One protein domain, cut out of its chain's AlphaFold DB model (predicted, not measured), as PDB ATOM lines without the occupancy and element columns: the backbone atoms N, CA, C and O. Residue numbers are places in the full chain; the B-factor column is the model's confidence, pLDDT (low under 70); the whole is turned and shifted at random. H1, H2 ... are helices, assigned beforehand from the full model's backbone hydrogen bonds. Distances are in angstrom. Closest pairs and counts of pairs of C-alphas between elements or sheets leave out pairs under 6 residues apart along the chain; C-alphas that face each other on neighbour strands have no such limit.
ATOM      1  N   PRO A 143     170.320 234.904 260.401       88.25
ATOM      2  CA  PRO A 143     171.298 235.928 260.786       88.25
ATOM      3  C   PRO A 143     171.254 236.276 262.287       88.25
ATOM      4  O   PRO A 143     172.271 236.580 262.908       88.25
ATOM      5  N   ALA A 144     170.075 236.176 262.910       84.31
ATOM      6  CA  ALA A 144     169.914 236.378 264.348       84.31
ATOM      7  C   ALA A 144     170.582 235.264 265.177       84.31
ATOM      8  O   ALA A 144     171.182 235.537 266.221       84.31
ATOM      9  N   ASP A 145     170.499 234.011 264.714       82.12
ATOM     10  CA  ASP A 145     171.190 232.882 265.338       82.12
ATOM     11  C   ASP A 145     172.714 233.052 265.222       82.12
ATOM     12  O   ASP A 145     173.432 232.828 266.199       82.12
ATOM     13  N   GLU A 146     173.212 233.487 264.061       85.25
ATOM     14  CA  GLU A 146     174.638 233.746 263.818       85.25
ATOM     15  C   GLU A 146     175.180 234.833 264.740       85.25
ATOM     16  O   GLU A 146     176.131 234.590 265.488       85.25
ATOM     17  N   TRP A 147     174.510 235.984 264.787       89.12
ATOM     18  CA  TRP A 147     174.868 237.076 265.687       89.12
ATOM     19  C   TRP A 147     174.889 236.631 267.154       89.12
ATOM     20  O   TRP A 147     175.804 236.964 267.917       89.12
ATOM     21  N   TYR A 148     173.906 235.827 267.568       85.31
ATOM     22  CA  TYR A 148     173.872 235.263 268.914       85.31
ATOM     23  C   TYR A 148     175.095 234.371 269.180       85.31
ATOM     24  O   TYR A 148     175.732 234.493 270.232       85.31
ATOM     25  N   TYR A 149     175.463 233.497 268.238       81.62
ATOM     26  CA  TYR A 149     176.638 232.635 268.374       81.62
ATOM     27  C   TYR A 149     177.937 233.422 268.447       81.62
ATOM     28  O   TYR A 149     178.787 233.111 269.284       81.62
ATOM     29  N   GLU A 150     178.087 234.445 267.616       87.81
ATOM     30  CA  GLU A 150     179.250 235.323 267.642       87.81
ATOM     31  C   GLU A 150     179.360 236.061 268.971       87.81
ATOM     32  O   GLU A 150     180.430 236.075 269.587       87.81
ATOM     33  N   ARG A 151     178.242 236.591 269.483       91.12
ATOM     34  CA  ARG A 151     178.190 237.240 270.796       91.12
ATOM     35  C   ARG A 151     178.567 236.268 271.915       91.12
ATOM     36  O   ARG A 151     179.404 236.605 272.756       91.12
ATOM     37  N   CYS A 152     178.015 235.055 271.918       84.25
ATOM     38  CA  CYS A 152     178.368 234.023 272.894       84.25
ATOM     39  C   CYS A 152     179.842 233.606 272.792       84.25
ATOM     40  O   CYS A 152     180.515 233.462 273.816       84.25
ATOM     41  N   ALA A 153     180.365 233.435 271.578       85.69
ATOM     42  CA  ALA A 153     181.760 233.089 271.344       85.69
ATOM     43  C   ALA A 153     182.694 234.206 271.823       85.69
ATOM     44  O   ALA A 153     183.680 233.922 272.504       85.69
ATOM     45  N   LYS A 154     182.366 235.469 271.532       92.94
ATOM     46  CA  LYS A 154     183.110 236.649 271.990       92.94
ATOM     47  C   LYS A 154     183.142 236.721 273.514       92.94
ATOM     48  O   LYS A 154     184.226 236.791 274.088       92.94
ATOM     49  N   TRP A 155     181.986 236.593 274.165       92.25
ATOM     50  CA  TRP A 155     181.898 236.558 275.626       92.25
ATOM     51  C   TRP A 155     182.718 235.408 276.226       92.25
ATOM     52  O   TRP A 155     183.472 235.596 277.181       92.25
ATOM     53  N   GLN A 156     182.647 234.210 275.636       86.75
ATOM     54  CA  GLN A 156     183.415 233.063 276.114       86.75
ATOM     55  C   GLN A 156     184.926 233.251 275.920       86.75
ATOM     56  O   GLN A 156     185.703 232.846 276.788       86.75
ATOM     57  N   ARG A 157     185.361 233.854 274.805       90.56
ATOM     58  CA  ARG A 157     186.767 234.225 274.572       90.56
ATOM     59  C   ARG A 157     187.236 235.223 275.623       90.56
ATOM     60  O   ARG A 157     188.306 235.031 276.187       90.56
ATOM     61  N   GLU A 158     186.421 236.224 275.935       93.38
ATOM     62  CA  GLU A 158     186.738 237.222 276.953       93.38
ATOM     63  C   GLU A 158     186.845 236.602 278.350       93.38
ATOM     64  O   GLU A 158     187.831 236.828 279.051       93.38
ATOM     65  N   LYS A 159     185.893 235.742 278.731       89.81
ATOM     66  CA  LYS A 159     185.944 234.996 279.996       89.81
ATOM     67  C   LYS A 159     187.198 234.124 280.088       89.81
ATOM     68  O   LYS A 159     187.872 234.114 281.112       89.81
ATOM     69  N   ASN A 160     187.534 233.427 279.004       91.31
ATOM     70  CA  ASN A 160     188.739 232.602 278.922       91.31
ATOM     71  C   ASN A 160     190.033 233.430 278.963       91.31
ATOM     72  O   ASN A 160     191.047 232.928 279.436       91.31
ATOM     73  N   ARG A 161     190.012 234.665 278.446       92.75
ATOM     74  CA  ARG A 161     191.139 235.603 278.514       92.75
ATOM     75  C   ARG A 161     191.347 236.097 279.945       92.75
ATOM     76  O   ARG A 161     192.476 236.134 280.406       92.75
ATOM     77  N   LYS A 162     190.255 236.440 280.638       94.69
ATOM     78  CA  LYS A 162     190.267 236.902 282.036       94.69
ATOM     79  C   LYS A 162     190.646 235.795 283.026       94.69
ATOM     80  O   LYS A 162     191.189 236.094 284.078       94.69
ATOM     81  N   ASN A 163     190.359 234.533 282.706       93.38
ATOM     82  CA  ASN A 163     190.723 233.393 283.545       93.38
ATOM     83  C   ASN A 163     191.218 232.203 282.690       93.38
ATOM     84  O   ASN A 163     190.416 231.354 282.269       93.38
ATOM     85  N   PRO A 164     192.533 232.126 282.411       92.94
ATOM     86  CA  PRO A 164     193.106 231.053 281.605       92.94
ATOM     87  C   PRO A 164     193.097 229.698 282.325       92.94
ATOM     88  O   PRO A 164     192.965 228.664 281.665       92.94
ATOM     89  N   GLU A 165     193.173 229.669 283.656       93.19
ATOM     90  CA  GLU A 165     193.111 228.425 284.433       93.19
ATOM     91  C   GLU A 165     191.740 227.759 284.337       93.19
ATOM     92  O   GLU A 165     191.648 226.558 284.077       93.19
ATOM     93  N   TYR A 166     190.664 228.547 284.410       86.88
ATOM     94  CA  TYR A 166     189.305 228.063 284.173       86.88
ATOM     95  C   TYR A 166     189.174 227.402 282.794       86.88
ATOM     96  O   TYR A 166     188.561 226.340 282.660       86.88
ATOM     97  N   LYS A 167     189.788 227.989 281.754       90.75
ATOM     98  CA  LYS A 167     189.825 227.394 280.408       90.75
ATOM     99  C   LYS A 167     190.584 226.064 280.409       90.75
ATOM    100  O   LYS A 167     190.097 225.108 279.804       90.75
ATOM    101  N   ARG A 168     191.755 225.998 281.059       92.19
ATOM    102  CA  ARG A 168     192.574 224.776 281.160       92.19
ATOM    103  C   ARG A 168     191.801 223.655 281.852       92.19
ATOM    104  O   ARG A 168     191.651 222.593 281.251       92.19
ATOM    105  N   LYS A 169     191.225 223.924 283.028       93.38
ATOM    106  CA  LYS A 169     190.419 222.964 283.796       93.38
ATOM    107  C   LYS A 169     189.220 222.462 282.996       93.38
ATOM    108  O   LYS A 169     189.094 221.272 282.756       93.38
ATOM    109  N   ARG A 170     188.415 223.371 282.438       89.94
ATOM    110  CA  ARG A 170     187.260 223.004 281.601       89.94
ATOM    111  C   ARG A 170     187.653 222.126 280.408       89.94
ATOM    112  O   ARG A 170     186.906 221.230 280.026       89.94
ATOM    113  N   ASN A 171     188.796 222.402 279.779       91.50
ATOM    114  CA  ASN A 171     189.291 221.595 278.667       91.50
ATOM    115  C   ASN A 171     189.791 220.216 279.133       91.50
ATOM    116  O   ASN A 171     189.604 219.245 278.401       91.50
ATOM    117  N   ALA A 172     190.403 220.119 280.316       93.19
ATOM    118  CA  ALA A 172     190.778 218.847 280.933       93.19
ATOM    119  C   ALA A 172     189.532 218.004 281.247       93.19
ATOM    120  O   ALA A 172     189.417 216.895 280.729       93.19
ATOM    121  N   ASP A 173     188.538 218.584 281.926       92.44
ATOM    122  CA  ASP A 173     187.263 217.927 282.238       92.44
ATOM    123  C   ASP A 173     186.553 217.438 280.962       92.44
ATOM    124  O   ASP A 173     185.981 216.350 280.907       92.44
ATOM    125  N   ALA A 174     186.581 218.239 279.889       89.62
ATOM    126  CA  ALA A 174     185.993 217.857 278.608       89.62
ATOM    127  C   ALA A 174     186.717 216.663 277.963       89.62
ATOM    128  O   ALA A 174     186.065 215.805 277.361       89.62
ATOM    129  N   ARG A 175     188.049 216.590 278.086       93.00
ATOM    130  CA  ARG A 175     188.845 215.448 277.608       93.00
ATOM    131  C   ARG A 175     188.542 214.197 278.421       93.00
ATOM    132  O   ARG A 175     188.336 213.151 277.814       93.00
ATOM    133  N   GLU A 176     188.455 214.303 279.743       92.69
ATOM    134  CA  GLU A 176     188.067 213.183 280.608       92.69
ATOM    135  C   GLU A 176     186.675 212.663 280.272       92.69
ATOM    136  O   GLU A 176     186.518 211.476 280.004       92.69
ATOM    137  N   ARG A 177     185.673 213.542 280.151       91.12
ATOM    138  CA  ARG A 177     184.315 213.140 279.744       91.12
ATOM    139  C   ARG A 177     184.292 212.458 278.380       91.12
ATOM    140  O   ARG A 177     183.525 211.520 278.174       91.12
ATOM    141  N   LYS A 178     185.112 212.924 277.431       91.38
ATOM    142  CA  LYS A 178     185.238 212.278 276.117       91.38
ATOM    143  C   LYS A 178     185.876 210.892 276.247       91.38
ATOM    144  O   LYS A 178     185.378 209.960 275.629       91.38
ATOM    145  N   ARG A 179     186.937 210.754 277.049       92.94
ATOM    146  CA  ARG A 179     187.586 209.464 277.333       92.94
ATOM    147  C   ARG A 179     186.615 208.484 277.990       92.94
ATOM    148  O   ARG A 179     186.501 207.372 277.498       92.94
ATOM    149  N   ALA A 180     185.869 208.922 279.002       92.00
ATOM    150  CA  ALA A 180     184.859 208.113 279.681       92.00
ATOM    151  C   ALA A 180     183.772 207.619 278.713       92.00
ATOM    152  O   ALA A 180     183.520 206.425 278.635       92.00
ATOM    153  N   ARG A 181     183.212 208.504 277.875       91.50
ATOM    154  CA  ARG A 181     182.226 208.097 276.854       91.50
ATOM    155  C   ARG A 181     182.781 207.091 275.850       91.50
ATOM    156  O   ARG A 181     182.067 206.184 275.447       91.50
ATOM    157  N   LEU A 182     184.029 207.268 275.413       91.94
ATOM    158  CA  LEU A 182     184.672 206.324 274.498       91.94
ATOM    159  C   LEU A 182     184.938 204.975 275.178       91.94
ATOM    160  O   LEU A 182     184.797 203.946 274.529       91.94
ATOM    161  N   ALA A 183     185.297 204.971 276.463       90.62
ATOM    162  CA  ALA A 183     185.451 203.749 277.249       90.62
ATOM    163  C   ALA A 183     184.110 203.014 277.399       90.62
ATOM    164  O   ALA A 183     184.031 201.842 277.048       90.62
ATOM    165  N   GLU A 184     183.036 203.717 277.775       89.75
ATOM    166  CA  GLU A 184     181.680 203.152 277.838       89.75
ATOM    167  C   GLU A 184     181.223 202.581 276.486       89.75
ATOM    168  O   GLU A 184     180.608 201.520 276.429       89.75
ATOM    169  N   GLN A 185     181.516 203.272 275.379       88.06
ATOM    170  CA  GLN A 185     181.196 202.778 274.034       88.06
ATOM    171  C   GLN A 185     181.976 201.508 273.686       88.06
ATOM    172  O   GLN A 185     181.401 200.594 273.102       88.06
ATOM    173  N   LYS A 186     183.259 201.427 274.058       86.50
ATOM    174  CA  LYS A 186     184.079 200.222 273.860       86.50
ATOM    175  C   LYS A 186     183.600 199.053 274.715       86.50
ATOM    176  O   LYS A 186     183.543 197.937 274.217       86.50
ATOM    177  N   GLU A 187     183.228 199.295 275.970       84.06
ATOM    178  CA  GLU A 187     182.656 198.259 276.836       84.06
ATOM    179  C   GLU A 187     181.333 197.722 276.289       84.06
ATOM    180  O   GLU A 187     181.117 196.514 276.299       84.06
ATOM    181  N   LYS A 188     180.467 198.600 275.771       83.94
ATOM    182  CA  LYS A 188     179.223 198.189 275.105       83.94
ATOM    183  C   LYS A 188     179.503 197.368 273.846       83.94
ATOM    184  O   LYS A 188     178.968 196.276 273.719       83.94
ATOM    185  N   ALA A 189     180.420 197.825 272.992       76.62
ATOM    186  CA  ALA A 189     180.806 197.101 271.781       76.62
ATOM    187  C   ALA A 189     181.454 195.731 272.069       76.62
ATOM    188  O   ALA A 189     181.255 194.790 271.311       76.62
ATOM    189  N   ASN A 190     182.208 195.594 273.166       76.44
ATOM    190  CA  ASN A 190     182.785 194.310 273.581       76.44
ATOM    191  C   ASN A 190     181.746 193.353 274.184       76.44
ATOM    192  O   ASN A 190     181.924 192.147 274.075       76.44
ATOM    193  N   LYS A 191     180.677 193.867 274.805       75.12
ATOM    194  CA  LYS A 191     179.556 193.055 275.313       75.12
ATOM    195  C   LYS A 191     178.583 192.616 274.213       75.12
ATOM    196  O   LYS A 191     177.877 191.638 274.401       75.12
TER     197      LYS A 191
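This is residues 143 to 191 of the 198 residues of an uncharacterized protein of Meira miltonrushii (UniProt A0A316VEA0). Two long straight helices, H1 and then the longer H2, meet at one end and open into a wide V that lies nearly flat. Most of each arm stands free: residues 143 to 155 of H1, and residues 164 to 166 and 169 to 191 of H2. The printed part has 49 residues, with two named helices and no named strand, and its class is all helix. It is extended, with a radius of gyration of the C-alphas of 16.4 A and spans of 45 by 31 by 5 A.

H1, residues 143 to 162, and H2, residues 164 to 191, are joined by a tight link of one residue, Asn 163. They are close but not clearly touching; their closest C-alphas, those of Asn 160 and Lys 167, are 5.5 A apart. They run opposite ways at a steep tilt of 67 degrees. In H1 and H2 every O i to N i+4 pair is within hydrogen-bond range.

H1 begins at C-alpha 143 (171.298, 235.928, 260.786) and measures 28.5 A from first to last C-alpha. H2 measures 40.8 A and ends at C-alpha 191 (179.556, 193.055, 275.313).

The C-alphas farthest apart, those of Pro 143 and Lys 191, are 46.0 A apart. The printed part has no cut, and no printed residue is under 70 in pLDDT.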